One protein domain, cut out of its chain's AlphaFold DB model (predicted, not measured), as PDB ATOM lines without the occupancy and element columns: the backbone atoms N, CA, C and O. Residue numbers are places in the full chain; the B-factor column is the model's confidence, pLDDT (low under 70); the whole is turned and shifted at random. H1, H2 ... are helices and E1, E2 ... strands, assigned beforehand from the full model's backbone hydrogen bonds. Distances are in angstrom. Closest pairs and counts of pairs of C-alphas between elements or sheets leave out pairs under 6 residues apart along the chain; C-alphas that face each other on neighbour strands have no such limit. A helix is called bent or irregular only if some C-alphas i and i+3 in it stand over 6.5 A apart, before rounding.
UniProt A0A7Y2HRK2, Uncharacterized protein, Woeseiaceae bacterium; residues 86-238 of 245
ATOM      1  N   ASP A  86     165.924 212.812 373.115       88.75
ATOM      2  CA  ASP A  86     166.028 211.631 373.985       88.75
ATOM      3  C   ASP A  86     166.158 211.980 375.472       88.75
ATOM      4  O   ASP A  86     165.639 211.256 376.318       88.75
ATOM      5  N   LYS A  87     166.862 213.070 375.814       89.31
ATOM      6  CA  LYS A  87     166.965 213.531 377.207       89.31
ATOM      7  C   LYS A  87     165.648 214.118 377.686       89.31
ATOM      8  O   LYS A  87     165.246 213.850 378.809       89.31
ATOM      9  N   VAL A  88     164.974 214.895 376.841       90.88
ATOM     10  CA  VAL A  88     163.670 215.465 377.197       90.88
ATOM     11  C   VAL A  88     162.621 214.359 377.346       90.88
ATOM     12  O   VAL A  88     161.835 214.372 378.285       90.88
ATOM     13  N   ALA A  89     162.647 213.337 376.485       88.50
ATOM     14  CA  ALA A  89     161.718 212.207 376.536       88.50
ATOM     15  C   ALA A  89     161.808 211.370 377.830       88.50
ATOM     16  O   ALA A  89     160.853 210.664 378.157       88.50
ATOM     17  N   GLN A  90     162.928 211.450 378.562       91.69
ATOM     18  CA  GLN A  90     163.109 210.794 379.864       91.69
ATOM     19  C   GLN A  90     162.340 211.481 380.998       91.69
ATOM     20  O   GLN A  90     162.197 210.886 382.063       91.69
ATOM     21  N   LEU A  91     161.857 212.709 380.793       92.62
ATOM     22  CA  LEU A  91     161.034 213.394 381.780       92.62
ATOM     23  C   LEU A  91     159.648 212.747 381.845       92.62
ATOM     24  O   LEU A  91     158.983 212.527 380.826       92.62
ATOM     25  N   GLU A  92     159.212 212.451 383.063       92.25
ATOM     26  CA  GLU A  92     157.894 211.899 383.336       92.25
ATOM     27  C   GLU A  92     156.844 213.020 383.402       92.25
ATOM     28  O   GLU A  92     157.125 214.112 383.899       92.25
ATOM     29  N   PRO A  93     155.604 212.779 382.944       91.12
ATOM     30  CA  PRO A  93     154.525 213.747 383.098       91.12
ATOM     31  C   PRO A  93     154.298 214.129 384.567       91.12
ATOM     32  O   PRO A  93     154.195 213.269 385.443       91.12
ATOM     33  N   GLY A  94     154.188 215.426 384.843       89.19
ATOM     34  CA  GLY A  94     153.993 215.938 386.196       89.19
ATOM     35  C   GLY A  94     154.593 217.320 386.407       89.19
ATOM     36  O   GLY A  94     154.890 218.045 385.454       89.19
ATOM     37  N   PHE A  95     154.748 217.680 387.676       89.19
ATOM     38  CA  PHE A  95     155.360 218.921 388.129       89.19
ATOM     39  C   PHE A  95     156.751 218.653 388.706       89.19
ATOM     40  O   PHE A  95     156.952 217.684 389.432       89.19
ATOM     41  N   TYR A  96     157.687 219.547 388.415       90.94
ATOM     42  CA  TYR A  96     159.053 219.528 388.907       90.94
ATOM     43  C   TYR A  96     159.403 220.869 389.552       90.94
ATOM     44  O   TYR A  96     159.146 221.929 388.975       90.94
ATOM     45  N   GLU A  97     160.058 220.826 390.707       89.94
ATOM     46  CA  GLU A  97     160.671 221.994 391.338       89.94
ATOM     47  C   GLU A  97     162.188 221.798 391.407       89.94
ATOM     48  O   GLU A  97     162.690 220.939 392.133       89.94
ATOM     49  N   LEU A  98     162.929 222.584 390.622       89.38
ATOM     50  CA  LEU A  98     164.386 222.563 390.614       89.38
ATOM     51  C   LEU A  98     164.946 223.778 391.339       89.38
ATOM     52  O   LEU A  98     164.748 224.932 390.962       89.38
ATOM     53  N   ALA A  99     165.728 223.469 392.351       87.88
ATOM     54  CA  ALA A  99     166.549 224.366 393.119       87.88
ATOM     55  C   ALA A  99     167.950 224.495 392.524       87.88
ATOM     56  O   ALA A  99     168.670 223.503 392.521       87.88
ATOM     57  N   THR A 100     168.391 225.679 392.096       86.81
ATOM     58  CA  THR A 100     169.738 225.772 391.515       86.81
ATOM     59  C   THR A 100     170.371 227.156 391.658       86.81
ATOM     60  O   THR A 100     169.726 228.154 391.998       86.81
ATOM     61  N   SER A 101     171.678 227.200 391.434       85.12
ATOM     62  CA  SER A 101     172.496 228.406 391.310       85.12
ATOM     63  C   SER A 101     173.285 228.395 389.995       85.12
ATOM     64  O   SER A 101     174.181 229.207 389.793       85.12
ATOM     65  N   THR A 102     172.954 227.503 389.060       83.94
ATOM     66  CA  THR A 102     173.651 227.410 387.776       83.94
ATOM     67  C   THR A 102     173.523 228.704 386.971       83.94
ATOM     68  O   THR A 102     172.471 229.334 386.886       83.94
ATOM     69  N   ARG A 103     174.617 229.167 386.361       82.44
ATOM     70  CA  ARG A 103     174.608 230.450 385.648       82.44
ATOM     71  C   ARG A 103     173.717 230.380 384.402       82.44
ATOM     72  O   ARG A 103     174.083 229.778 383.396       82.44
ATOM     73  N   TYR A 104     172.578 231.068 384.448       80.69
ATOM     74  CA  TYR A 104     171.611 231.086 383.349       80.69
ATOM     75  C   TYR A 104     171.796 232.262 382.367       80.69
ATOM     76  O   TYR A 104     171.411 232.147 381.204       80.69
ATOM     77  N   ASP A 105     172.412 233.372 382.789       80.12
ATOM     78  CA  ASP A 105     172.756 234.507 381.920       80.12
ATOM     79  C   ASP A 105     174.279 234.630 381.799       80.12
ATOM     80  O   ASP A 105     174.968 234.992 382.751       80.12
ATOM     81  N   ALA A 106     174.813 234.329 380.613       69.12
ATOM     82  CA  ALA A 106     176.246 234.409 380.340       69.12
ATOM     83  C   ALA A 106     176.788 235.850 380.358       69.12
ATOM     84  O   ALA A 106     177.993 236.034 380.509       69.12
ATOM     85  N   ALA A 107     175.921 236.858 380.208       66.88
ATOM     86  CA  ALA A 107     176.291 238.270 380.300       66.88
ATOM     87  C   ALA A 107     176.299 238.790 381.749       66.88
ATOM     88  O   ALA A 107     176.738 239.915 381.988       66.88
ATOM     89  N   SER A 108     175.816 237.991 382.705       68.56
ATOM     90  CA  SER A 108     175.837 238.305 384.130       68.56
ATOM     91  C   SER A 108     176.975 237.557 384.822       68.56
ATOM     92  O   SER A 108     177.052 236.328 384.794       68.56
ATOM     93  N   ASP A 109     177.833 238.301 385.517       58.84
ATOM     94  CA  ASP A 109     178.818 237.713 386.429       58.84
ATOM     95  C   ASP A 109     178.194 237.269 387.758       58.84
ATOM     96  O   ASP A 109     178.786 236.473 388.488       58.84
ATOM     97  N   ALA A 110     176.986 237.751 388.063       60.66
ATOM     98  CA  ALA A 110     176.262 237.374 389.262       60.66
ATOM     99  C   ALA A 110     175.661 235.974 389.107       60.66
ATOM    100  O   ALA A 110     174.841 235.724 388.220       60.66
ATOM    101  N   VAL A 111     176.059 235.090 390.017       64.25
ATOM    102  CA  VAL A 111     175.387 233.826 390.291       64.25
ATOM    103  C   VAL A 111     174.547 234.033 391.545       64.25
ATOM    104  O   VAL A 111     175.081 234.309 392.617       64.25
ATOM    105  N   SER A 112     173.229 233.959 391.400       72.56
ATOM    106  CA  SER A 112     172.271 234.048 392.503       72.56
ATOM    107  C   SER A 112     171.411 232.800 392.515       72.56
ATOM    108  O   SER A 112     171.080 232.297 391.444       72.56
ATOM    109  N   GLU A 113     170.993 232.348 393.693       83.69
ATOM    110  CA  GLU A 113     170.025 231.260 393.803       83.69
ATOM    111  C   GLU A 113     168.708 231.605 393.099       83.69
ATOM    112  O   GLU A 113     168.204 232.741 393.134       83.69
ATOM    113  N   TYR A 114     168.145 230.593 392.453       85.94
ATOM    114  CA  TYR A 114     166.840 230.660 391.831       85.94
ATOM    115  C   TYR A 114     166.174 229.285 391.842       85.94
ATOM    116  O   TYR A 114     166.736 228.268 392.255       85.94
ATOM    117  N   GLU A 115     164.914 229.280 391.447       89.44
ATOM    118  CA  GLU A 115     164.102 228.082 391.353       89.44
ATOM    119  C   GLU A 115     163.460 228.027 389.974       89.44
ATOM    120  O   GLU A 115     163.021 229.060 389.458       89.44
ATOM    121  N   ILE A 116     163.413 226.837 389.384       91.12
ATOM    122  CA  ILE A 116     162.670 226.550 388.165       91.12
ATOM    123  C   ILE A 116     161.487 225.662 388.541       91.12
ATOM    124  O   ILE A 116     161.669 224.526 388.972       91.12
ATOM    125  N   SER A 117     160.279 226.176 388.349       90.69
ATOM    126  CA  SER A 117     159.057 225.377 388.375       90.69
ATOM    127  C   SER A 117     158.778 224.904 386.952       90.69
ATOM    128  O   SER A 117     158.647 225.737 386.054       90.69
ATOM    129  N   HIS A 118     158.700 223.596 386.731       93.12
ATOM    130  CA  HIS A 118     158.550 222.996 385.409       93.12
ATOM    131  C   HIS A 118     157.405 221.987 385.378       93.12
ATOM    132  O   HIS A 118     157.147 221.299 386.360       93.12
ATOM    133  N   MET A 119     156.706 221.894 384.252       91.75
ATOM    134  CA  MET A 119     155.620 220.949 384.039       91.75
ATOM    135  C   MET A 119     155.783 220.246 382.706       91.75
ATOM    136  O   MET A 119     156.054 220.884 381.688       91.75
ATOM    137  N   VAL A 120     155.552 218.939 382.731       93.06
ATOM    138  CA  VAL A 120     155.481 218.088 381.546       93.06
ATOM    139  C   VAL A 120     154.039 217.636 381.409       93.06
ATOM    140  O   VAL A 120     153.576 216.841 382.219       93.06
ATOM    141  N   VAL A 121     153.316 218.150 380.416       89.69
ATOM    142  CA  VAL A 121     151.899 217.843 380.163       89.69
ATOM    143  C   VAL A 121     151.775 217.017 378.888       89.69
ATOM    144  O   VAL A 121     152.302 217.407 377.850       89.69
ATOM    145  N   GLU A 122     151.040 215.907 378.929       88.06
ATOM    146  CA  GLU A 122     150.721 215.134 377.722       88.06
ATOM    147  C   GLU A 122     149.361 215.537 377.145       88.06
ATOM    148  O   GLU A 122     148.342 215.564 377.841       88.06
ATOM    149  N   PHE A 123     149.333 215.793 375.841       82.62
ATOM    150  CA  PHE A 123     148.118 215.959 375.058       82.62
ATOM    151  C   PHE A 123     147.918 214.708 374.206       82.62
ATOM    152  O   PHE A 123     148.663 214.471 373.257       82.62
ATOM    153  N   ASN A 124     146.902 213.915 374.544       79.56
ATOM    154  CA  ASN A 124     146.570 212.676 373.844       79.56
ATOM    155  C   ASN A 124     145.380 212.879 372.893       79.56
ATOM    156  O   ASN A 124     144.366 213.466 373.278       79.56
ATOM    157  N   TYR A 125     145.506 212.363 371.670       68.62
ATOM    158  CA  TYR A 125     144.472 212.296 370.636       68.62
ATOM    159  C   TYR A 125     144.400 210.888 370.040       68.62
ATOM    160  O   TYR A 125     145.344 210.109 370.156       68.62
ATOM    161  N   ASP A 126     143.297 210.589 369.347       71.31
ATOM    162  CA  ASP A 126     142.986 209.263 368.789       71.31
ATOM    163  C   ASP A 126     144.138 208.614 367.998       71.31
ATOM    164  O   ASP A 126     144.269 207.392 367.995       71.31
ATOM    165  N   THR A 127     144.975 209.411 367.324       68.12
ATOM    166  CA  THR A 127     146.068 208.916 366.468       68.12
ATOM    167  C   THR A 127     147.446 209.491 366.788       68.12
ATOM    168  O   THR A 127     148.415 209.128 366.123       68.12
ATOM    169  N   TYR A 128     147.559 210.386 367.771       67.81
ATOM    170  CA  TYR A 128     148.811 211.077 368.068       67.81
ATOM    171  C   TYR A 128     148.836 211.612 369.500       67.81
ATOM    172  O   TYR A 128     147.811 212.004 370.052       67.81
ATOM    173  N   SER A 129     150.021 211.641 370.100       74.88
ATOM    174  CA  SER A 129     150.261 212.296 371.381       74.88
ATOM    175  C   SER A 129     151.398 213.294 371.228       74.88
ATOM    176  O   SER A 129     152.342 213.068 370.471       74.88
ATOM    177  N   THR A 130     151.292 214.421 371.925       82.69
ATOM    178  CA  THR A 130     152.389 215.381 372.044       82.69
ATOM    179  C   THR A 130     152.614 215.749 373.501       82.69
ATOM    180  O   THR A 130     151.698 215.656 374.323       82.69
ATOM    181  N   ARG A 131     153.840 216.150 373.832       88.38
ATOM    182  CA  ARG A 131     154.225 216.592 375.170       88.38
ATOM    183  C   ARG A 131     154.547 218.071 375.142       88.38
ATOM    184  O   ARG A 131     155.299 218.524 374.290       88.38
ATOM    185  N   LEU A 132     153.991 218.796 376.101       91.31
ATOM    186  CA  LEU A 132     154.359 220.168 376.378       91.31
ATOM    187  C   LEU A 132     155.243 220.218 377.614       91.31
ATOM    188  O   LEU A 132     154.811 219.884 378.716       91.31
ATOM    189  N   ASN A 133     156.450 220.713 377.416       94.44
ATOM    190  CA  ASN A 133     157.388 221.074 378.458       94.44
ATOM    191  C   ASN A 133     157.257 222.579 378.692       94.44
ATOM    192  O   ASN A 133     157.448 223.369 377.773       94.44
ATOM    193  N   VAL A 134     156.940 223.005 379.906       93.06
ATOM    194  CA  VAL A 134     156.794 224.428 380.239       93.06
ATOM    195  C   VAL A 134     157.465 224.712 381.563       93.06
ATOM    196  O   VAL A 134     157.364 223.921 382.492       93.06
ATOM    197  N   GLY A 135     158.162 225.836 381.682       91.62
ATOM    198  CA  GLY A 135     158.746 226.207 382.963       91.62
ATOM    199  C   GLY A 135     158.904 227.697 383.162       91.62
ATOM    200  O   GLY A 135     159.003 228.467 382.208       91.62
ATOM    201  N   ILE A 136     158.915 228.091 384.432       89.31
ATOM    202  CA  ILE A 136     159.120 229.461 384.890       89.31
ATOM    203  C   ILE A 136     160.254 229.451 385.908       89.31
ATOM    204  O   ILE A 136     160.223 228.696 386.878       89.31
ATOM    205  N   ALA A 137     161.234 230.327 385.701       89.44
ATOM    206  CA  ALA A 137     162.320 230.548 386.641       89.44
ATOM    207  C   ALA A 137     162.067 231.806 387.479       89.44
ATOM    208  O   ALA A 137     161.608 232.824 386.952       89.44
ATOM    209  N   ARG A 138     162.398 231.764 388.772       85.50
ATOM    210  CA  ARG A 138     162.233 232.881 389.715       85.50
ATOM    211  C   ARG A 138     163.431 233.028 390.643       85.50
ATOM    212  O   ARG A 138     163.951 232.027 391.121       85.50
ATOM    213  N   SER A 139     163.834 234.263 390.943       81.38
ATOM    214  CA  SER A 139     164.937 234.543 391.875       81.38
ATOM    215  C   SER A 139     164.522 235.437 393.041       81.38
ATOM    216  O   SER A 139     163.659 236.315 392.920       81.38
ATOM    217  N   GLY A 140     165.190 235.211 394.175       65.56
ATOM    218  CA  GLY A 140     165.125 236.031 395.379       65.56
ATOM    219  C   GLY A 140     163.846 235.879 396.204       65.56
ATOM    220  O   GLY A 140     162.858 235.268 395.798       65.56
ATOM    221  N   THR A 141     163.853 236.510 397.382       51.25
ATOM    222  CA  THR A 141     162.744 236.527 398.356       51.25
ATOM    223  C   THR A 141     161.435 237.066 397.767       51.25
ATOM    224  O   THR A 141     160.352 236.677 398.192       51.25
ATOM    225  N   TRP A 142     161.528 237.931 396.754       55.16
ATOM    226  CA  TRP A 142     160.380 238.534 396.069       55.16
ATOM    227  C   TRP A 142     159.857 237.696 394.894       55.16
ATOM    228  O   TRP A 142     158.880 238.096 394.266       55.16
ATOM    229  N   SER A 143     160.477 236.541 394.602       66.38
ATOM    230  CA  SER A 143     160.102 235.650 393.494       66.38
ATOM    231  C   SER A 143     159.985 236.387 392.155       66.38
ATOM    232  O   SER A 143     159.004 236.214 391.429       66.38
ATOM    233  N   LEU A 144     160.966 237.239 391.835       67.44
ATOM    234  CA  LEU A 144     160.958 237.962 390.566       67.44
ATOM    235  C   LEU A 144     161.139 236.963 389.418       67.44
ATOM    236  O   LEU A 144     162.069 236.151 389.475       67.44
ATOM    237  N   PRO A 145     160.280 237.005 388.386       73.12
ATOM    238  CA  PRO A 145     160.411 236.108 387.254       73.12
ATOM    239  C   PRO A 145     161.699 236.412 386.482       73.12
ATOM    240  O   PRO A 145     161.955 237.556 386.108       73.12
ATOM    241  N   LEU A 146     162.490 235.374 386.230       79.69
ATOM    242  CA  LEU A 146     163.711 235.433 385.427       79.69
ATOM    243  C   LEU A 146     163.458 235.080 383.963       79.69
ATOM    244  O   LEU A 146     164.116 235.604 383.066       79.69
ATOM    245  N   GLY A 147     162.514 234.176 383.718       84.06
ATOM    246  CA  GLY A 147     162.204 233.706 382.381       84.06
ATOM    247  C   GLY A 147     161.097 232.667 382.383       84.06
ATOM    248  O   GLY A 147     160.771 232.077 383.413       84.06
ATOM    249  N   ILE A 148     160.534 232.465 381.200       88.00
ATOM    250  CA  ILE A 148     159.563 231.421 380.890       88.00
ATOM    251  C   ILE A 148     159.995 230.713 379.610       88.00
ATOM    252  O   ILE A 148     160.616 231.335 378.746       88.00
ATOM    253  N   TYR A 149     159.685 229.432 379.475       92.75
ATOM    254  CA  TYR A 149     159.937 228.664 378.264       92.75
ATOM    255  C   TYR A 149     158.837 227.631 378.021       92.75
ATOM    256  O   TYR A 149     158.170 227.200 378.961       92.75
ATOM    257  N   PHE A 150     158.678 227.258 376.753       93.12
ATOM    258  CA  PHE A 150     157.769 226.228 376.261       93.12
ATOM    259  C   PHE A 150     158.539 225.387 375.235       93.12
ATOM    260  O   PHE A 150     159.308 225.970 374.478       93.12
ATOM    261  N   ASP A 151     158.347 224.073 375.226       92.88
ATOM    262  CA  ASP A 151     158.759 223.144 374.165       92.88
ATOM    263  C   ASP A 151     157.579 222.182 373.921       92.88
ATOM    264  O   ASP A 151     157.279 221.336 374.771       92.88
ATOM    265  N   TYR A 152     156.853 222.373 372.812       88.12
ATOM    266  CA  TYR A 152     155.634 221.621 372.471       88.12
ATOM    267  C   TYR A 152     155.867 220.422 371.547       88.12
ATOM    268  O   TYR A 152     154.914 219.686 371.264       88.12
ATOM    269  N   ASN A 153     157.085 220.254 371.029       85.12
ATOM    270  CA  ASN A 153     157.440 219.190 370.084       85.12
ATOM    271  C   ASN A 153     158.543 218.257 370.616       85.12
ATOM    272  O   ASN A 153     158.877 217.266 369.964       85.12
ATOM    273  N   ASN A 154     159.039 218.537 371.823       87.94
ATOM    274  CA  ASN A 154     160.007 217.755 372.571       87.94
ATOM    275  C   ASN A 154     161.359 217.617 371.844       87.94
ATOM    276  O   ASN A 154     162.030 216.586 371.976       87.94
ATOM    277  N   ASP A 155     161.753 218.625 371.055       88.75
ATOM    278  CA  ASP A 155     163.028 218.656 370.325       88.75
ATOM    279  C   ASP A 155     164.190 219.246 371.146       88.75
ATOM    280  O   ASP A 155     165.342 219.230 370.692       88.75
ATOM    281  N   GLY A 156     163.905 219.720 372.366       89.50
ATOM    282  CA  GLY A 156     164.874 220.320 373.276       89.50
ATOM    283  C   GLY A 156     165.111 221.813 373.047       89.50
ATOM    284  O   GLY A 156     165.898 222.434 373.776       89.50
ATOM    285  N   LYS A 157     164.437 222.426 372.074       91.75
ATOM    286  CA  LYS A 157     164.481 223.863 371.814       91.75
ATOM    287  C   LYS A 157     163.201 224.516 372.289       91.75
ATOM    288  O   LYS A 157     162.129 223.932 372.274       91.75
ATOM    289  N   ILE A 158     163.330 225.768 372.707       92.12
ATOM    290  CA  ILE A 158     162.168 226.529 373.139       92.12
ATOM    291  C   ILE A 158     161.390 227.088 371.941       92.12
ATOM    292  O   ILE A 158     161.959 227.673 371.014       92.12
ATOM    293  N   ASP A 159     160.071 227.032 372.039       90.50
ATOM    294  CA  ASP A 159     159.126 227.646 371.116       90.50
ATOM    295  C   ASP A 159     158.847 229.084 371.560       90.50
ATOM    296  O   ASP A 159     157.955 229.396 372.358       90.50
ATOM    297  N   SER A 160     159.719 229.993 371.118       84.69
ATOM    298  CA  SER A 160     159.731 231.381 371.601       84.69
ATOM    299  C   SER A 160     158.491 232.199 371.224       84.69
ATOM    300  O   SER A 160     158.110 233.123 371.943       84.69
ATOM    301  N   ASP A 161     157.841 231.856 370.118       83.38
ATOM    302  CA  ASP A 161     156.581 232.437 369.667       83.38
ATOM    303  C   ASP A 161     155.415 232.023 370.572       83.38
ATOM    304  O   ASP A 161     154.640 232.882 371.001       83.38
ATOM    305  N   MET A 162     155.358 230.744 370.951       85.69
ATOM    306  CA  MET A 162     154.444 230.238 371.969       85.69
ATOM    307  C   MET A 162     154.677 230.960 373.296       85.69
ATOM    308  O   MET A 162     153.746 231.528 373.873       85.69
ATOM    309  N   ALA A 163     155.935 231.029 373.745       84.81
ATOM    310  CA  ALA A 163     156.294 231.713 374.980       84.81
ATOM    311  C   ALA A 163     155.836 233.176 374.982       84.81
ATOM    312  O   ALA A 163     155.227 233.627 375.945       84.81
ATOM    313  N   MET A 164     156.051 233.913 373.892       81.56
ATOM    314  CA  MET A 164     155.637 235.314 373.778       81.56
ATOM    315  C   MET A 164     154.121 235.507 373.684       81.56
ATOM    316  O   MET A 164     153.607 236.532 374.155       81.56
ATOM    317  N   LYS A 165     153.412 234.555 373.069       83.25
ATOM    318  CA  LYS A 165     151.950 234.560 372.973       83.25
ATOM    319  C   LYS A 165     151.327 234.388 374.354       83.25
ATOM    320  O   LYS A 165     150.532 235.227 374.756       83.25
ATOM    321  N   PHE A 166     151.765 233.367 375.083       83.06
ATOM    322  CA  PHE A 166     151.147 232.934 376.333       83.06
ATOM    323  C   PHE A 166     151.719 233.604 377.586       83.06
ATOM    324  O   PHE A 166     151.023 233.696 378.594       83.06
ATOM    325  N   ALA A 167     152.945 234.141 377.542       76.31
ATOM    326  CA  ALA A 167     153.526 234.848 378.685       76.31
ATOM    327  C   ALA A 167     152.637 236.003 379.154       76.31
ATOM    328  O   ALA A 167     152.516 236.210 380.353       76.31
ATOM    329  N   GLY A 168     152.000 236.735 378.232       71.00
ATOM    330  CA  GLY A 168     151.130 237.871 378.561       71.00
ATOM    331  C   GLY A 168     149.868 237.498 379.342       71.00
ATOM    332  O   GLY A 168     149.356 238.341 380.077       71.00
ATOM    333  N   ASP A 169     149.421 236.249 379.223       78.31
ATOM    334  CA  ASP A 169     148.172 235.757 379.806       78.31
ATOM    335  C   ASP A 169     148.372 235.190 381.220       78.31
ATOM    336  O   ASP A 169     147.408 234.872 381.913       78.31
ATOM    337  N   ILE A 170     149.622 235.107 381.693       69.81
ATOM    338  CA  ILE A 170     149.927 234.676 383.058       69.81
ATOM    339  C   ILE A 170     149.496 235.773 384.040       69.81
ATOM    340  O   ILE A 170     150.039 236.888 383.995       69.81
ATOM    341  N   PRO A 171     148.575 235.484 384.981       62.19
ATOM    342  CA  PRO A 171     148.094 236.481 385.926       62.19
ATOM    343  C   PRO A 171     149.228 237.143 386.714       62.19
ATOM    344  O   PRO A 171     150.179 236.487 387.141       62.19
ATOM    345  N   LEU A 172     149.091 238.451 386.960       65.69
ATOM    346  CA  LEU A 172     149.975 239.303 387.778       65.69
ATOM    347  C   LEU A 172     151.389 239.550 387.223       65.69
ATOM    348  O   LEU A 172     151.904 240.654 387.386       65.69
ATOM    349  N   ILE A 173     152.014 238.567 386.573       68.31
ATOM    350  CA  ILE A 173     153.414 238.651 386.121       68.31
ATOM    351  C   ILE A 173     153.576 238.638 384.600       68.31
ATOM    352  O   ILE A 173     154.674 238.908 384.113       68.31
ATOM    353  N   GLY A 174     152.514 238.384 383.832       68.06
ATOM    354  CA  GLY A 174     152.624 238.152 382.395       68.06
ATOM    355  C   GLY A 174     153.147 239.332 381.576       68.06
ATOM    356  O   GLY A 174     153.999 239.168 380.703       68.06
ATOM    357  N   GLY A 175     152.731 240.558 381.912       68.06
ATOM    358  CA  GLY A 175     153.264 241.771 381.276       68.06
ATOM    359  C   GLY A 175     154.760 241.993 381.549       68.06
ATOM    360  O   GLY A 175     155.499 242.434 380.665       68.06
ATOM    361  N   LEU A 176     155.228 241.639 382.751       68.44
ATOM    362  CA  LEU A 176     156.646 241.703 383.118       68.44
ATOM    363  C   LEU A 176     157.443 240.614 382.394       68.44
ATOM    364  O   LEU A 176     158.460 240.916 381.779       68.44
ATOM    365  N   LEU A 177     156.942 239.377 382.385       74.38
ATOM    366  CA  LEU A 177     157.553 238.262 381.658       74.38
ATOM    367  C   LEU A 177     157.696 238.569 380.168       74.38
ATOM    368  O   LEU A 177     158.779 238.418 379.616       74.38
ATOM    369  N   LYS A 178     156.630 239.063 379.527       73.19
ATOM    370  CA  LYS A 178     156.629 239.397 378.098       73.19
ATOM    371  C   LYS A 178     157.608 240.519 377.750       73.19
ATOM    372  O   LYS A 178     158.243 240.469 376.702       73.19
ATOM    373  N   SER A 179     157.730 241.536 378.604       67.56
ATOM    374  CA  SER A 179     158.647 242.665 378.370       67.56
ATOM    375  C   SER A 179     160.111 242.330 378.664       67.56
ATOM    376  O   SER A 179     161.000 242.889 378.024       67.56
ATOM    377  N   ALA A 180     160.366 241.405 379.590       71.19
ATOM    378  CA  ALA A 180     161.705 240.943 379.950       71.19
ATOM    379  C   ALA A 180     162.158 239.692 379.174       71.19
ATOM    380  O   ALA A 180     163.284 239.230 379.370       71.19
ATOM    381  N   TYR A 181     161.301 239.137 378.309       80.56
ATOM    382  CA  TYR A 181     161.554 237.873 377.629       80.56
ATOM    383  C   TYR A 181     162.802 237.935 376.746       80.56
ATOM    384  O   TYR A 181     162.947 238.796 375.876       80.56
ATOM    385  N   LYS A 182     163.702 236.972 376.953       82.25
ATOM    386  CA  LYS A 182     164.944 236.816 376.197       82.25
ATOM    387  C   LYS A 182     165.094 235.343 375.802       82.25
ATOM    388  O   LYS A 182     165.413 234.538 376.676       82.25
ATOM    389  N   PRO A 183     164.944 234.980 374.511       84.19
ATOM    390  CA  PRO A 183     164.996 233.584 374.066       84.19
ATOM    391  C   PRO A 183     166.259 232.839 374.511       84.19
ATOM    392  O   PRO A 183     166.189 231.696 374.938       84.19
ATOM    393  N   VAL A 184     167.419 233.501 374.476       85.69
ATOM    394  CA  VAL A 184     168.701 232.898 374.881       85.69
ATOM    395  C   VAL A 184     168.707 232.522 376.365       85.69
ATOM    396  O   VAL A 184     169.153 231.437 376.724       85.69
ATOM    397  N   ILE A 185     168.175 233.400 377.220       86.81
ATOM    398  CA  ILE A 185     168.053 233.158 378.661       86.81
ATOM    399  C   ILE A 185     167.077 232.009 378.906       86.81
ATOM    400  O   ILE A 185     167.407 231.065 379.615       86.81
ATOM    401  N   SER A 186     165.904 232.053 378.271       90.06
ATOM    402  CA  SER A 186     164.891 231.001 378.371       90.06
ATOM    403  C   SER A 186     165.408 229.639 377.900       90.06
ATOM    404  O   SER A 186     165.145 228.633 378.555       90.06
ATOM    405  N   GLN A 187     166.190 229.593 376.818       91.25
ATOM    406  CA  GLN A 187     166.776 228.355 376.308       91.25
ATOM    407  C   GLN A 187     167.813 227.806 377.283       91.25
ATOM    408  O   GLN A 187     167.862 226.597 377.507       91.25
ATOM    409  N   ASN A 188     168.636 228.671 377.880       90.88
ATOM    410  CA  ASN A 188     169.624 228.232 378.856       90.88
ATOM    411  C   ASN A 188     168.944 227.741 380.145       90.88
ATOM    412  O   ASN A 188     169.302 226.681 380.638       90.88
ATOM    413  N   LEU A 189     167.906 228.432 380.634       92.06
ATOM    414  CA  LEU A 189     167.087 227.973 381.765       92.06
ATOM    415  C   LEU A 189     166.469 226.596 381.504       92.06
ATOM    416  O   LEU A 189     166.534 225.725 382.369       92.06
ATOM    417  N   TYR A 190     165.918 226.381 380.308       94.69
ATOM    418  CA  TYR A 190     165.381 225.079 379.931       94.69
ATOM    419  C   TYR A 190     166.471 224.003 379.875       94.69
ATOM    420  O   TYR A 190     166.303 222.907 380.404       94.69
ATOM    421  N   SER A 191     167.626 224.338 379.299       93.44
ATOM    422  CA  SER A 191     168.764 223.420 379.200       93.44
ATOM    423  C   SER A 191     169.290 223.035 380.584       93.44
ATOM    424  O   SER A 191     169.555 221.858 380.817       93.44
ATOM    425  N   ILE A 192     169.374 223.996 381.511       92.19
ATOM    426  CA  ILE A 192     169.706 223.769 382.923       92.19
ATOM    427  C   ILE A 192     168.704 222.812 383.551       92.19
ATOM    428  O   ILE A 192     169.112 221.788 384.092       92.19
ATOM    429  N   PHE A 193     167.407 223.091 383.402       95.06
ATOM    430  CA  PHE A 193     166.372 222.225 383.945       95.06
ATOM    431  C   PHE A 193     166.521 220.778 383.464       95.06
ATOM    432  O   PHE A 193     166.604 219.879 384.288       95.06
ATOM    433  N   VAL A 194     166.618 220.534 382.152       94.94
ATOM    434  CA  VAL A 194     166.694 219.161 381.620       94.94
ATOM    435  C   VAL A 194     167.969 218.439 382.074       94.94
ATOM    436  O   VAL A 194     167.941 217.235 382.321       94.94
ATOM    437  N   HIS A 195     169.094 219.147 382.206       92.06
ATOM    438  CA  HIS A 195     170.349 218.546 382.671       92.06
ATOM    439  C   HIS A 195     170.359 218.253 384.174       92.06
ATOM    440  O   HIS A 195     171.030 217.316 384.602       92.06
ATOM    441  N   GLU A 196     169.611 219.027 384.954       92.38
ATOM    442  CA  GLU A 196     169.529 218.909 386.410       92.38
ATOM    443  C   GLU A 196     168.216 218.259 386.875       92.38
ATOM    444  O   GLU A 196     167.983 218.146 388.073       92.38
ATOM    445  N   ALA A 197     167.372 217.775 385.958       90.12
ATOM    446  CA  ALA A 197     166.038 217.256 386.269       90.12
ATOM    447  C   ALA A 197     166.058 216.098 387.278       90.12
ATOM    448  O   ALA A 197     165.140 215.963 388.080       90.12
ATOM    449  N   ALA A 198     167.132 215.302 387.299       88.00
ATOM    450  CA  ALA A 198     167.326 214.233 388.279       88.00
ATOM    451  C   ALA A 198     167.472 214.736 389.733       88.00
ATOM    452  O   ALA A 198     167.352 213.947 390.665       88.00
ATOM    453  N   MET A 199     167.754 216.028 389.926       87.75
ATOM    454  CA  MET A 199     167.854 216.696 391.228       87.75
ATOM    455  C   MET A 199     166.574 217.460 391.603       87.75
ATOM    456  O   MET A 199     166.506 218.033 392.689       87.75
ATOM    457  N   ALA A 200     165.572 217.501 390.721       87.69
ATOM    458  CA  ALA A 200     164.325 218.210 390.967       87.69
ATOM    459  C   ALA A 200     163.359 217.385 391.838       87.69
ATOM    460  O   ALA A 200     163.275 216.162 391.713       87.69
ATOM    461  N   GLU A 201     162.585 218.063 392.688       88.00
ATOM    462  CA  GLU A 201     161.446 217.451 393.384       88.00
ATOM    463  C   GLU A 201     160.335 217.213 392.355       88.00
ATOM    464  O   GLU A 201     159.840 218.170 391.762       88.00
ATOM    465  N   HIS A 202     159.967 215.952 392.116       88.56
ATOM    466  CA  HIS A 202     158.923 215.571 391.160       88.56
ATOM    467  C   HIS A 202     157.642 215.146 391.871       88.56
ATOM    468  O   HIS A 202     157.674 214.371 392.827       88.56
ATOM    469  N   VAL A 203     156.511 215.637 391.367       84.56
ATOM    470  CA  VAL A 203     155.164 215.265 391.800       84.56
ATOM    471  C   VAL A 203     154.350 214.899 390.563       84.56
ATOM    472  O   VAL A 203     154.177 215.714 389.653       84.56
ATOM    473  N   SER A 204     153.836 213.669 390.519       82.94
ATOM    474  CA  SER A 204     152.985 213.213 389.418       82.94
ATOM    475  C   SER A 204     151.659 213.982 389.405       82.94
ATOM    476  O   SER A 204     151.177 214.398 390.455       82.94
ATOM    477  N   PHE A 205     151.001 214.126 388.248       77.69
ATOM    478  CA  PHE A 205     149.681 214.782 388.190       77.69
ATOM    479  C   PHE A 205     148.615 214.122 389.068       77.69
ATOM    480  O   PHE A 205     147.694 214.805 389.509       77.69
ATOM    481  N   ALA A 206     148.726 212.814 389.314       73.00
ATOM    482  CA  ALA A 206     147.817 212.096 390.205       73.00
ATOM    483  C   ALA A 206     148.011 212.506 391.675       73.00
ATOM    484  O   ALA A 206     147.058 212.455 392.452       73.00
ATOM    485  N   ASP A 207     149.221 212.952 392.020       70.06
ATOM    486  CA  ASP A 207     149.640 213.323 393.370       70.06
ATOM    487  C   ASP A 207     149.695 214.840 393.592       70.06
ATOM    488  O   ASP A 207     149.987 215.275 394.707       70.06
ATOM    489  N   ILE A 208     149.391 215.660 392.572       67.31
ATOM    490  CA  ILE A 208     149.163 217.102 392.746       67.31
ATOM    491  C   ILE A 208     147.873 217.266 393.562       67.31
ATOM    492  O   ILE A 208     146.772 217.439 393.039       67.31
ATOM    493  N   SER A 209     148.014 217.156 394.881       55.69
ATOM    494  CA  SER A 209     147.008 217.549 395.855       55.69
ATOM    495  C   SER A 209     146.918 219.080 395.913       55.69
ATOM    496  O   SER A 209     147.720 219.803 395.319       55.69
ATOM    497  N   SER A 210     145.962 219.600 396.681       52.00
ATOM    498  CA  SER A 210     145.836 221.033 396.990       52.00
ATOM    499  C   SER A 210     147.080 221.679 397.626       52.00
ATOM    500  O   SER A 210     147.075 222.892 397.838       52.00
ATOM    501  N   ASP A 211     148.117 220.896 397.946       49.88
ATOM    502  CA  ASP A 211     149.261 221.293 398.770       49.88
ATOM    503  C   ASP A 211     150.534 221.601 397.963       49.88
ATOM    504  O   ASP A 211     151.585 221.868 398.550       49.88
ATOM    505  N   ALA A 212     150.472 221.598 396.625       51.41
ATOM    506  CA  ALA A 212     151.597 222.053 395.812       51.41
ATOM    507  C   ALA A 212     151.922 223.536 396.108       51.41
ATOM    508  O   ALA A 212     151.060 224.317 396.521       51.41
ATOM    509  N   SER A 213     153.190 223.939 395.960       54.97
ATOM    510  CA  SER A 213     153.652 225.289 396.318       54.97
ATOM    511  C   SER A 213     152.840 226.384 395.601       54.97
ATOM    512  O   SER A 213     152.278 226.172 394.529       54.97
ATOM    513  N   ALA A 214     152.777 227.604 396.147       53.19
ATOM    514  CA  ALA A 214     151.989 228.688 395.540       53.19
ATOM    515  C   ALA A 214     152.410 229.033 394.092       53.19
ATOM    516  O   ALA A 214     151.598 229.562 393.335       53.19
ATOM    517  N   ALA A 215     153.663 228.758 393.704       50.34
ATOM    518  CA  ALA A 215     154.151 228.916 392.333       50.34
ATOM    519  C   ALA A 215     153.766 227.720 391.445       50.34
ATOM    520  O   ALA A 215     153.272 227.941 390.338       50.34
ATOM    521  N   SER A 216     153.891 226.492 391.961       57.03
ATOM    522  CA  SER A 216     153.374 225.272 391.324       57.03
ATOM    523  C   SER A 216     151.883 225.396 391.012       57.03
ATOM    524  O   SER A 216     151.469 225.256 389.864       57.03
ATOM    525  N   ASN A 217     151.098 225.841 391.995       64.50
ATOM    526  CA  ASN A 217     149.670 226.103 391.849       64.50
ATOM    527  C   ASN A 217     149.359 227.164 390.791       64.50
ATOM    528  O   ASN A 217     148.324 227.074 390.142       64.50
ATOM    529  N   ARG A 218     150.221 228.170 390.589       69.88
ATOM    530  CA  ARG A 218     149.995 229.223 389.581       69.88
ATOM    531  C   ARG A 218     150.313 228.758 388.170       69.88
ATOM    532  O   ARG A 218     149.520 229.038 387.278       69.88
ATOM    533  N   LEU A 219     151.446 228.083 387.963       76.81
ATOM    534  CA  LEU A 219     151.781 227.530 386.650       76.81
ATOM    535  C   LEU A 219     150.761 226.456 386.260       76.81
ATOM    536  O   LEU A 219     150.250 226.473 385.145       76.81
ATOM    537  N   TRP A 220     150.383 225.601 387.209       76.69
ATOM    538  CA  TRP A 220     149.334 224.613 387.015       76.69
ATOM    539  C   TRP A 220     147.974 225.248 386.718       76.69
ATOM    540  O   TRP A 220     147.356 224.901 385.717       76.69
ATOM    541  N   ALA A 221     147.527 226.216 387.526       76.69
ATOM    542  CA  ALA A 221     146.265 226.917 387.285       76.69
ATOM    543  C   ALA A 221     146.257 227.630 385.929       76.69
ATOM    544  O   ALA A 221     145.249 227.587 385.233       76.69
ATOM    545  N   PHE A 222     147.375 228.241 385.526       82.62
ATOM    546  CA  PHE A 222     147.525 228.830 384.198       82.62
ATOM    547  C   PHE A 222     147.360 227.780 383.093       82.62
ATOM    548  O   PHE A 222     146.590 227.996 382.163       82.62
ATOM    549  N   LEU A 223     148.041 226.634 383.200       82.81
ATOM    550  CA  LEU A 223     147.933 225.569 382.201       82.81
ATOM    551  C   LEU A 223     146.532 224.971 382.136       82.81
ATOM    552  O   LEU A 223     146.084 224.641 381.046       82.81
ATOM    553  N   GLN A 224     145.841 224.849 383.269       83.19
ATOM    554  CA  GLN A 224     144.447 224.413 383.295       83.19
ATOM    555  C   GLN A 224     143.518 225.437 382.637       83.19
ATOM    556  O   GLN A 224     142.711 225.069 381.789       83.19
ATOM    557  N   ASP A 225     143.645 226.715 382.997       83.94
ATOM    558  CA  ASP A 225     142.813 227.803 382.472       83.94
ATOM    559  C   ASP A 225     143.023 228.009 380.964       83.94
ATOM    560  O   ASP A 225     142.077 228.224 380.210       83.94
ATOM    561  N   GLN A 226     144.267 227.867 380.504       84.12
ATOM    562  CA  GLN A 226     144.643 228.028 379.102       84.12
ATOM    563  C   GLN A 226     144.705 226.709 378.330       84.12
ATOM    564  O   GLN A 226     145.133 226.719 377.176       84.12
ATOM    565  N   TYR A 227     144.269 225.591 378.926       85.31
ATOM    566  CA  TYR A 227     144.472 224.250 378.373       85.31
ATOM    567  C   TYR A 227     143.994 224.155 376.925       85.31
ATOM    568  O   TYR A 227     144.784 223.840 376.043       85.31
ATOM    569  N   GLU A 228     142.734 224.505 376.654       85.50
ATOM    570  CA  GLU A 228     142.153 224.406 375.307       85.50
ATOM    571  C   GLU A 228     142.801 225.376 374.304       85.50
ATOM    572  O   GLU A 228     142.978 225.033 373.136       85.50
ATOM    573  N   THR A 229     143.217 226.567 374.746       86.06
ATOM    574  CA  THR A 229     143.889 227.558 373.887       86.06
ATOM    575  C   THR A 229     145.297 227.106 373.503       86.06
ATOM    576  O   THR A 229     145.690 227.196 372.339       86.06
ATOM    577  N   ILE A 230     146.059 226.611 374.483       86.38
ATOM    578  CA  ILE A 230     147.395 226.038 374.298       86.38
ATOM    579  C   ILE A 230     147.305 224.834 373.369       86.38
ATOM    580  O   ILE A 230     148.012 224.769 372.367       86.38
ATOM    581  N   LYS A 231     146.374 223.931 373.673       85.38
ATOM    582  CA  LYS A 231     146.059 222.743 372.892       85.38
ATOM    583  C   LYS A 231     145.808 223.113 371.429       85.38
ATOM    584  O   LYS A 231     146.542 222.659 370.561       85.38
ATOM    585  N   ALA A 232     144.841 223.992 371.153       85.50
ATOM    586  CA  ALA A 232     144.513 224.424 369.794       85.50
ATOM    587  C   ALA A 232     145.722 225.010 369.046       85.50
ATOM    588  O   ALA A 232     145.970 224.643 367.898       85.50
ATOM    589  N   TRP A 233     146.506 225.865 369.708       87.50
ATOM    590  CA  TRP A 233     147.680 226.476 369.092       87.50
ATOM    591  C   TRP A 233     148.753 225.450 368.726       87.50
ATOM    592  O   TRP A 233     149.302 225.518 367.628       87.50
ATOM    593  N   ILE A 234     149.024 224.483 369.610       85.88
ATOM    594  CA  ILE A 234     149.977 223.406 369.326       85.88
ATOM    595  C   ILE A 234     149.550 222.668 368.052       85.88
ATOM    596  O   ILE A 234     150.374 222.469 367.170       85.88
ATOM    597  N   PHE A 235     148.264 222.350 367.872       81.00
ATOM    598  CA  PHE A 235     147.809 221.655 366.656       81.00
ATOM    599  C   PHE A 235     147.917 222.471 365.380       81.00
ATOM    600  O   PHE A 235     148.230 221.910 364.334       81.00
ATOM    601  N   GLU A 236     147.695 223.778 365.456       84.06
ATOM    602  CA  GLU A 236     147.894 224.664 364.309       84.06
ATOM    603  C   GLU A 236     149.368 224.734 363.871       84.06
ATOM    604  O   GLU A 236     149.637 225.038 362.709       84.06
ATOM    605  N   ASN A 237     150.311 224.449 364.779       83.19
ATOM    606  CA  ASN A 237     151.751 224.655 364.580       83.19
ATOM    607  C   ASN A 237     152.586 223.368 364.669       83.19
ATOM    608  O   ASN A 237     153.811 223.410 364.515       83.19
ATOM    609  N   LEU A 238     151.956 222.212 364.892       76.75
ATOM    610  CA  LEU A 238     152.632 220.928 364.788       76.75
ATOM    611  C   LEU A 238     153.017 220.690 363.322       76.75
ATOM    612  O   LEU A 238     152.177 220.846 362.428       76.75
TER     613      LEU A 238
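AT A GLANCE: This is residues 86 to 238 of the 245 residues of an uncharacterized protein of Woeseiaceae bacterium (UniProt A0A7Y2HRK2). A twisted five-stranded sheet is the middle of three layers: H4 crosses one face, and H2, H3, H5 and H6 cover the other. The tip of the long E2 and E3 hairpin, residues 124 to 129, sticks out. The printed part has 153 residues, with six named helices and five named strands in the order H1 E1 E2 E3 E4 H2 H3 H4 E5 H5 H6. The sheet runs E4 E3 E2 E1 E5, all antiparallel, and the class is mixed, helices and strands. The whole is compact, with a radius of gyration of the C-alphas of 14.6 A, yet elongated, spanning 49 by 32 by 30 A.

IN THESE COORDINATES: H1, residues 86 to 89, begins at C-alpha 86 (166.028, 211.631, 373.985). E1 is residues 94 to 100, 19.3 A long. E2, residues 114 to 125, measures 35.9 A and E3, residues 128 to 139, 37.1 A. E4 is residues 144 to 151, 22.2 A. H2 is residues 160 to 167 and H3 residues 174 to 180. H4, residues 183 to 199, is 24.2 A long. It has a kink of 30 degrees near residue 193 and is irregular, with C-alphas 195 and 198 7.7 A apart. E5 is residues 201 to 203. H5 is residues 214 to 225, 16.0 A, and H6, residues 227 to 237, 15.6 A, ends at C-alpha 237 (151.751, 224.655, 364.580).

HOW THE PARTS SIT: E1 to E4 form a meander, each strand the antiparallel neighbour of the one before. N 119 and O 134 of the hairpin E2 and E3 are within hydrogen-bond range at 2.8 A, as are N 96 and O 118 between E1 and E2 at 2.8 A, N 135 and O 149 between E3 and E4 at 3.0 A, and N 97 and O 201 between E1 and E5 at 2.9 A. H4 runs across the strands at a height over the sheet of 7.6 A; its closest C-alphas to E4 are Ser 186 and Tyr 149, 5.5 A apart. On the opposite face, H5 runs along the strands at 9.5 A. H2 and H3, a helical hairpin on the same face as H5, touch at Ala 167 and Gly 174, whose C-alphas are 5.0 A apart. H6 is on the sheet; H1 only grazes it. In H2, H3, H5 and H6 every O i to N i+4 pair is within hydrogen-bond range; H4 has 11 of 13, and H1 is too short for one.

THE WHOLE: The C-alphas farthest apart, Asp 109 and Asp 126, are 49.0 A apart. The printed part has no cut. The link E1 to E2, 13 residues, is long. Mean pLDDT of the printed part is 80.7; 33 residues are under 70, among them 106 to 111, 170 to 176 and 208 to 218.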